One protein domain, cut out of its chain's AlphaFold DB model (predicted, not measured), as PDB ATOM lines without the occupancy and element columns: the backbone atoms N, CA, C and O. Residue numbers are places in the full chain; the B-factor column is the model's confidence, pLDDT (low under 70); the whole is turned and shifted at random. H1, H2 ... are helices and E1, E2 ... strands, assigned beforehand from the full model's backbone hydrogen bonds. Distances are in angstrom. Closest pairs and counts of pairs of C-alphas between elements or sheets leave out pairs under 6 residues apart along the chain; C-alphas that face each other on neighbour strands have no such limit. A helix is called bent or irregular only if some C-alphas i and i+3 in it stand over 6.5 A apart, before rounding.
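Overview. This is residues 10 to 61 of the 62 residues of an uncharacterized protein of Deltaproteobacteria bacterium (UniProt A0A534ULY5). A hairpin of two strands, E1 and E2, makes the long side of this small domain, and a single helix, H1, is over one face of it, near both strands but without close contact. The link from H1 to E1 lies at one end of the long axis and the turn between E1 and E2 at the other. The printed part has 52 residues, with one named helix and two named strands in the order H1, E1, E2; the sheet has the order E1 - E2 and is antiparallel. The class is mixed, with helices holding 12 and strands 16 of the 28 residues in named elements. The whole is compact, with a radius of gyration of the C-alphas of 11.1 A, yet elongated in outline, spanning 34 by 18 by 17 A.

Along the chain. The printed part begins at Leu 10, with its C-alpha at (17.123, 29.544, -40.723), and residues 10 to 19 hold no named element. H1 follows as residues 20 to 31, 15.9 A from first to last C-alpha, beginning at C-alpha 20 at (36.594, 34.804, -42.583). E1 is residues 40 to 46, 19.1 A long. E2, the longest strand by residues, is residues 52 to 60, 21.2 A long, and ends at C-alpha 60 at (26.539, 18.377, -53.333).

Arrangement. H1 is near E1, with 7 pairs of C-alphas within 10 A and no pair within 8 A. H1 is likewise near E2, with 8 such pairs within 10 A and no pair within 8 A. Residues 22 to 31 of H1 make these pairs. H1 is not bent, and 7 of its 8 O i to N i+4 pairs are within hydrogen-bond range. E1 and E2 form a hairpin, antiparallel with 159 degrees between their directions. The C-alphas of Val 42 and Val 57 face each other at 4.4 A, and those of Leu 44 and Tyr 55 also at 4.4 A. Across the pair, N 43 and O 56 are 2.8 A apart and N 53 and O 45 are 3.0 A apart, both within hydrogen-bond range.

Size, cuts and confidence. The two C-alphas farthest apart are those of Asp 37 and Asn 48, 34.4 A from each other. The C-alphas of Leu 10 and Gly 61, the first and last printed residues, are 23.0 A apart. The printed part has no cut. The link from H1 to E1, 8 residues, is short, and the link from E1 to E2, 5 residues, is tight. The mean pLDDT of the printed part is 79.5, and the model's confidence is under 70 at residues 10 to 15 and 60 to 61.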
ATOM      1  N   LEU A  10      16.910  28.592 -41.801       62.25
ATOM      2  CA  LEU A  10      17.123  29.544 -40.723       62.25
ATOM      3  C   LEU A  10      18.332  29.089 -39.914       62.25
ATOM      4  O   LEU A  10      18.376  27.982 -39.379       62.25
ATOM      5  N   CYS A  11      19.320  29.969 -39.841       63.75
ATOM      6  CA  CYS A  11      20.434  29.813 -38.936       63.75
ATOM      7  C   CYS A  11      20.168  30.788 -37.791       63.75
ATOM      8  O   CYS A  11      20.261  31.996 -37.996       63.75
ATOM      9  N   ASP A  12      19.887  30.288 -36.584       59.44
ATOM     10  CA  ASP A  12      19.797  31.111 -35.355       59.44
ATOM     11  C   ASP A  12      21.122  31.803 -34.992       59.44
ATOM     12  O   ASP A  12      21.271  32.497 -33.986       59.44
ATOM     13  N   VAL A  13      22.133  31.600 -35.827       58.66
ATOM     14  CA  VAL A  13      23.479  32.081 -35.652       58.66
ATOM     15  C   VAL A  13      23.534  33.536 -36.100       58.66
ATOM     16  O   VAL A  13      23.951  33.845 -37.206       58.66
ATOM     17  N   GLY A  14      23.147  34.449 -35.206       58.66
ATOM     18  CA  GLY A  14      23.298  35.899 -35.374       58.66
ATOM     19  C   GLY A  14      24.754  36.389 -35.389       58.66
ATOM     20  O   GLY A  14      25.010  37.550 -35.043       58.66
ATOM     21  N   ASP A  15      25.703  35.524 -35.750       68.44
ATOM     22  CA  ASP A  15      27.118  35.844 -35.833       68.44
ATOM     23  C   ASP A  15      27.362  36.878 -36.936       68.44
ATOM     24  O   ASP A  15      26.709  36.916 -37.986       68.44
ATOM     25  N   ARG A  16      28.291  37.793 -36.654       71.94
ATOM     26  CA  ARG A  16      28.753  38.777 -37.635       71.94
ATOM     27  C   ARG A  16      29.519  38.036 -38.720       71.94
ATOM     28  O   ARG A  16      30.266  37.143 -38.390       71.94
ATOM     29  N   ALA A  17      29.389  38.426 -39.980       74.44
ATOM     30  CA  ALA A  17      30.331  38.043 -41.030       74.44
ATOM     31  C   ALA A  17      31.348  39.178 -41.204       74.44
ATOM     32  O   ALA A  17      31.374  39.856 -42.231       74.44
ATOM     33  N   GLY A  18      32.084  39.481 -40.129       71.12
ATOM     34  CA  GLY A  18      33.075  40.558 -40.122       71.12
ATOM     35  C   GLY A  18      34.421  40.096 -40.671       71.12
ATOM     36  O   GLY A  18      35.090  40.860 -41.363       71.12
ATOM     37  N   ALA A  19      34.777  38.840 -40.393       76.88
ATOM     38  CA  ALA A  19      35.994  38.186 -40.855       76.88
ATOM     39  C   ALA A  19      35.707  36.768 -41.376       76.88
ATOM     40  O   ALA A  19      34.657  36.183 -41.102       76.88
ATOM     41  N   SER A  20      36.663  36.193 -42.108       79.50
ATOM     42  CA  SER A  20      36.594  34.804 -42.583       79.50
ATOM     43  C   SER A  20      36.430  33.800 -41.437       79.50
ATOM     44  O   SER A  20      35.692  32.831 -41.587       79.50
ATOM     45  N   ASP A  21      37.035  34.053 -40.276       82.50
ATOM     46  CA  ASP A  21      36.908  33.182 -39.099       82.50
ATOM     47  C   ASP A  21      35.473  33.079 -38.576       82.50
ATOM     48  O   ASP A  21      35.038  32.007 -38.142       82.50
ATOM     49  N   ASP A  22      34.699  34.163 -38.664       80.88
ATOM     50  CA  ASP A  22      33.292  34.119 -38.280       80.88
ATOM     51  C   ASP A  22      32.510  33.160 -39.183       80.88
ATOM     52  O   ASP A  22      31.700  32.359 -38.713       80.88
ATOM     53  N   VAL A  23      32.792  33.214 -40.486       80.94
ATOM     54  CA  VAL A  23      32.177  32.345 -41.489       80.94
ATOM     55  C   VAL A  23      32.549  30.886 -41.231       80.94
ATOM     56  O   VAL A  23      31.670  30.028 -41.257       80.94
ATOM     57  N   VAL A  24      33.816  30.600 -40.909       84.00
ATOM     58  CA  VAL A  24      34.288  29.244 -40.582       84.00
ATOM     59  C   VAL A  24      33.556  28.679 -39.363       84.00
ATOM     60  O   VAL A  24      33.161  27.511 -39.367       84.00
ATOM     61  N   ARG A  25      33.323  29.492 -38.328       82.69
ATOM     62  CA  ARG A  25      32.592  29.072 -37.124       82.69
ATOM     63  C   ARG A  25      31.153  28.652 -37.431       82.69
ATOM     64  O   ARG A  25      30.700  27.633 -36.908       82.69
ATOM     65  N   VAL A  26      30.455  29.391 -38.297       81.81
ATOM     66  CA  VAL A  26      29.101  29.020 -38.742       81.81
ATOM     67  C   VAL A  26      29.144  27.797 -39.659       81.81
ATOM     68  O   VAL A  26      28.400  26.841 -39.441       81.81
ATOM     69  N   ALA A  27      30.057  27.787 -40.633       81.94
ATOM     70  CA  ALA A  27      30.210  26.705 -41.600       81.94
ATOM     71  C   ALA A  27      30.483  25.355 -40.925       81.94
ATOM     72  O   ALA A  27      29.884  24.359 -41.311       81.94
ATOM     73  N   ARG A  28      31.280  25.317 -39.847       84.06
ATOM     74  CA  ARG A  28      31.526  24.089 -39.067       84.06
ATOM     75  C   ARG A  28      30.244  23.419 -38.572       84.06
ATOM     76  O   ARG A  28      30.153  22.199 -38.619       84.06
ATOM     77  N   ARG A  29      29.250  24.190 -38.120       83.06
ATOM     78  CA  ARG A  29      27.951  23.648 -37.668       83.06
ATOM     79  C   ARG A  29      27.074  23.165 -38.819       83.06
ATOM     80  O   ARG A  29      26.179  22.355 -38.602       83.06
ATOM     81  N   ILE A  30      27.285  23.705 -40.015       83.19
ATOM     82  CA  ILE A  30      26.594  23.273 -41.228       83.19
ATOM     83  C   ILE A  30      27.229  21.969 -41.717       83.19
ATOM     84  O   ILE A  30      26.510  21.015 -41.987       83.19
ATOM     85  N   PHE A  31      28.564  21.894 -41.744       81.94
ATOM     86  CA  PHE A  31      29.315  20.724 -42.201       81.94
ATOM     87  C   PHE A  31      29.010  19.446 -41.421       81.94
ATOM     88  O   PHE A  31      28.999  18.385 -42.025       81.94
ATOM     89  N   THR A  32      28.678  19.516 -40.127       83.31
ATOM     90  CA  THR A  32      28.259  18.320 -39.366       83.31
ATOM     91  C   THR A  32      26.979  17.670 -39.892       83.31
ATOM     92  O   THR A  32      26.673  16.543 -39.515       83.31
ATOM     93  N   LYS A  33      26.210  18.375 -40.727       81.81
ATOM     94  CA  LYS A  33      24.995  17.870 -41.375       81.81
ATOM     95  C   LYS A  33      25.216  17.481 -42.839       81.81
ATOM     96  O   LYS A  33      24.276  17.002 -43.467       81.81
ATOM     97  N   LEU A  34      26.398  17.749 -43.396       82.50
ATOM     98  CA  LEU A  34      26.720  17.456 -44.790       82.50
ATOM     99  C   LEU A  34      27.527  16.162 -44.888       82.50
ATOM    100  O   LEU A  34      28.199  15.755 -43.945       82.50
ATOM    101  N   ASP A  35      27.437  15.526 -46.049       81.69
ATOM    102  CA  ASP A  35      28.187  14.314 -46.370       81.69
ATOM    103  C   ASP A  35      29.691  14.631 -46.459       81.69
ATOM    104  O   ASP A  35      30.099  15.448 -47.282       81.69
ATOM    105  N   ALA A  36      30.517  14.024 -45.609       84.06
ATOM    106  CA  ALA A  36      31.948  14.327 -45.554       84.06
ATOM    107  C   ALA A  36      32.711  13.877 -46.812       84.06
ATOM    108  O   ALA A  36      33.779  14.420 -47.091       84.06
ATOM    109  N   ASP A  37      32.152  12.938 -47.578       85.44
ATOM    110  CA  ASP A  37      32.796  12.362 -48.760       85.44
ATOM    111  C   ASP A  37      32.482  13.147 -50.043       85.44
ATOM    112  O   ASP A  37      32.926  12.783 -51.131       85.44
ATOM    113  N   LYS A  38      31.718  14.240 -49.927       82.00
ATOM    114  CA  LYS A  38      31.269  15.057 -51.057       82.00
ATOM    115  C   LYS A  38      31.697  16.504 -50.912       82.00
ATOM    116  O   LYS A  38      31.724  17.073 -49.824       82.00
ATOM    117  N   GLU A  39      31.959  17.139 -52.046       85.44
ATOM    118  CA  GLU A  39      32.144  18.585 -52.099       85.44
ATOM    119  C   GLU A  39      30.786  19.289 -52.020       85.44
ATOM    120  O   GLU A  39      29.841  18.918 -52.714       85.44
ATOM    121  N   HIS A  40      30.673  20.336 -51.202       83.75
ATOM    122  CA  HIS A  40      29.417  21.070 -51.029       83.75
ATOM    123  C   HIS A  40      29.587  22.542 -51.357       83.75
ATOM    124  O   HIS A  40      30.477  23.209 -50.832       83.75
ATOM    125  N   PHE A  41      28.668  23.083 -52.155       86.44
ATOM    126  CA  PHE A  41      28.559  24.523 -52.352       86.44
ATOM    127  C   PHE A  41      27.478  25.091 -51.432       86.44
ATOM    128  O   PHE A  41      26.289  24.821 -51.617       86.44
ATOM    129  N   VAL A  42      27.879  25.900 -50.450       85.62
ATOM    130  CA  VAL A  42      26.972  26.515 -49.473       85.62
ATOM    131  C   VAL A  42      26.905  28.022 -49.694       85.62
ATOM    132  O   VAL A  42      27.916  28.718 -49.687       85.62
ATOM    133  N   LEU A  43      25.691  28.538 -49.851       86.56
ATOM    134  CA  LEU A  43      25.391  29.960 -49.908       86.56
ATOM    135  C   LEU A  43      24.980  30.446 -48.517       86.56
ATOM    136  O   LEU A  43      23.990  29.969 -47.968       86.56
ATOM    137  N   LEU A  44      25.703  31.417 -47.965       86.12
ATOM    138  CA  LEU A  44      25.322  32.093 -46.724       86.12
ATOM    139  C   LEU A  44      24.565  33.381 -47.045       86.12
ATOM    140  O   LEU A  44      25.006  34.185 -47.866       86.12
ATOM    141  N   ALA A  45      23.431  33.580 -46.382       85.69
ATOM    142  CA  ALA A  45      22.653  34.802 -46.481       85.69
ATOM    143  C   ALA A  45      23.039  35.764 -45.356       85.69
ATOM    144  O   ALA A  45      23.133  35.381 -44.186       85.69
ATOM    145  N   LEU A  46      23.255  37.023 -45.734       86.62
ATOM    146  CA  LEU A  46      23.545  38.117 -44.820       86.62
ATOM    147  C   LEU A  46      22.368  39.086 -44.784       86.62
ATOM    148  O   LEU A  46      21.740  39.364 -45.803       86.62
ATOM    149  N   ASN A  47      22.110  39.658 -43.613       84.06
ATOM    150  CA  ASN A  47      21.213  40.801 -43.486       84.06
ATOM    151  C   ASN A  47      21.953  42.139 -43.676       84.06
ATOM    152  O   ASN A  47      23.181  42.199 -43.742       84.06
ATOM    153  N   ASN A  48      21.200  43.243 -43.658       85.31
ATOM    154  CA  ASN A  48      21.732  44.606 -43.813       85.31
ATOM    155  C   ASN A  48      22.755  45.017 -42.733       85.31
ATOM    156  O   ASN A  48      23.450  46.015 -42.890       85.31
ATOM    157  N   LYS A  49      22.869  44.259 -41.633       85.31
ATOM    158  CA  LYS A  49      23.864  44.460 -40.568       85.31
ATOM    159  C   LYS A  49      25.083  43.538 -40.723       85.31
ATOM    160  O   LYS A  49      25.832  43.379 -39.760       85.31
ATOM    161  N   LYS A  50      25.264  42.914 -41.895       82.25
ATOM    162  CA  LYS A  50      26.309  41.914 -42.183       82.25
ATOM    163  C   LYS A  50      26.303  40.740 -41.196       82.25
ATOM    164  O   LYS A  50      27.355  40.208 -40.854       82.25
ATOM    165  N   ARG A  51      25.131  40.357 -40.689       84.25
ATOM    166  CA  ARG A  51      24.983  39.153 -39.859       84.25
ATOM    167  C   ARG A  51      24.448  38.021 -40.704       84.25
ATOM    168  O   ARG A  51      23.543  38.253 -41.509       84.25
ATOM    169  N   ILE A  52      24.986  36.829 -40.486       84.50
ATOM    170  CA  ILE A  52      24.468  35.613 -41.105       84.50
ATOM    171  C   ILE A  52      23.085  35.357 -40.506       84.50
ATOM    172  O   ILE A  52      22.895  35.472 -39.300       84.50
ATOM    173  N   ASN A  53      22.087  35.122 -41.351       83.69
ATOM    174  CA  ASN A  53      20.712  34.857 -40.908       83.69
ATOM    175  C   ASN A  53      20.105  33.610 -41.557       83.69
ATOM    176  O   ASN A  53      18.986  33.215 -41.235       83.69
ATOM    177  N   GLY A  54      20.839  32.979 -42.466       83.56
ATOM    178  CA  GLY A  54      20.427  31.743 -43.097       83.56
ATOM    179  C   GLY A  54      21.504  31.200 -44.013       83.56
ATOM    180  O   GLY A  54      22.495  31.871 -44.310       83.56
ATOM    181  N   TYR A  55      21.295  29.976 -44.474       86.50
ATOM    182  CA  TYR A  55      22.143  29.362 -45.484       86.50
ATOM    183  C   TYR A  55      21.329  28.479 -46.424       86.50
ATOM    184  O   TYR A  55      20.191  28.110 -46.135       86.50
ATOM    185  N   LYS A  56      21.911  28.137 -47.570       86.12
ATOM    186  CA  LYS A  56      21.394  27.105 -48.462       86.12
ATOM    187  C   LYS A  56      22.543  26.302 -49.047       86.12
ATOM    188  O   LYS A  56      23.479  26.874 -49.592       86.12
ATOM    189  N   VAL A  57      22.426  24.982 -49.011       85.62
ATOM    190  CA  VAL A  57      23.278  24.085 -49.796       85.62
ATOM    191  C   VAL A  57      22.753  24.081 -51.235       85.62
ATOM    192  O   VAL A  57      21.584  23.780 -51.476       85.62
ATOM    193  N   ILE A  58      23.575  24.522 -52.184       79.88
ATOM    194  CA  ILE A  58      23.199  24.687 -53.596       79.88
ATOM    195  C   ILE A  58      23.481  23.417 -54.389       79.88
ATOM    196  O   ILE A  58      22.686  23.050 -55.248       79.88
ATOM    197  N   SER A  59      24.603  22.766 -54.103       71.56
ATOM    198  CA  SER A  59      25.021  21.544 -54.773       71.56
ATOM    199  C   SER A  59      25.845  20.699 -53.818       71.56
ATOM    200  O   SER A  59      26.601  21.240 -53.010       71.56
ATOM    201  N   THR A  60      25.693  19.391 -53.951       67.69
ATOM    202  CA  THR A  60      26.539  18.377 -53.333       67.69
ATOM    203  C   THR A  60      27.120  17.570 -54.492       67.69
ATOM    204  O   THR A  60      26.346  17.049 -55.301       67.69
ATOM    205  N   GLY A  61      28.445  17.520 -54.620       65.50
ATOM    206  CA  GLY A  61      29.140  16.750 -55.651       65.50
ATOM    207  C   GLY A  61      28.686  15.290 -55.643       65.50
ATOM    208  O   GLY A  61      28.259  14.783 -54.604       65.50
TER     209      GLY A  61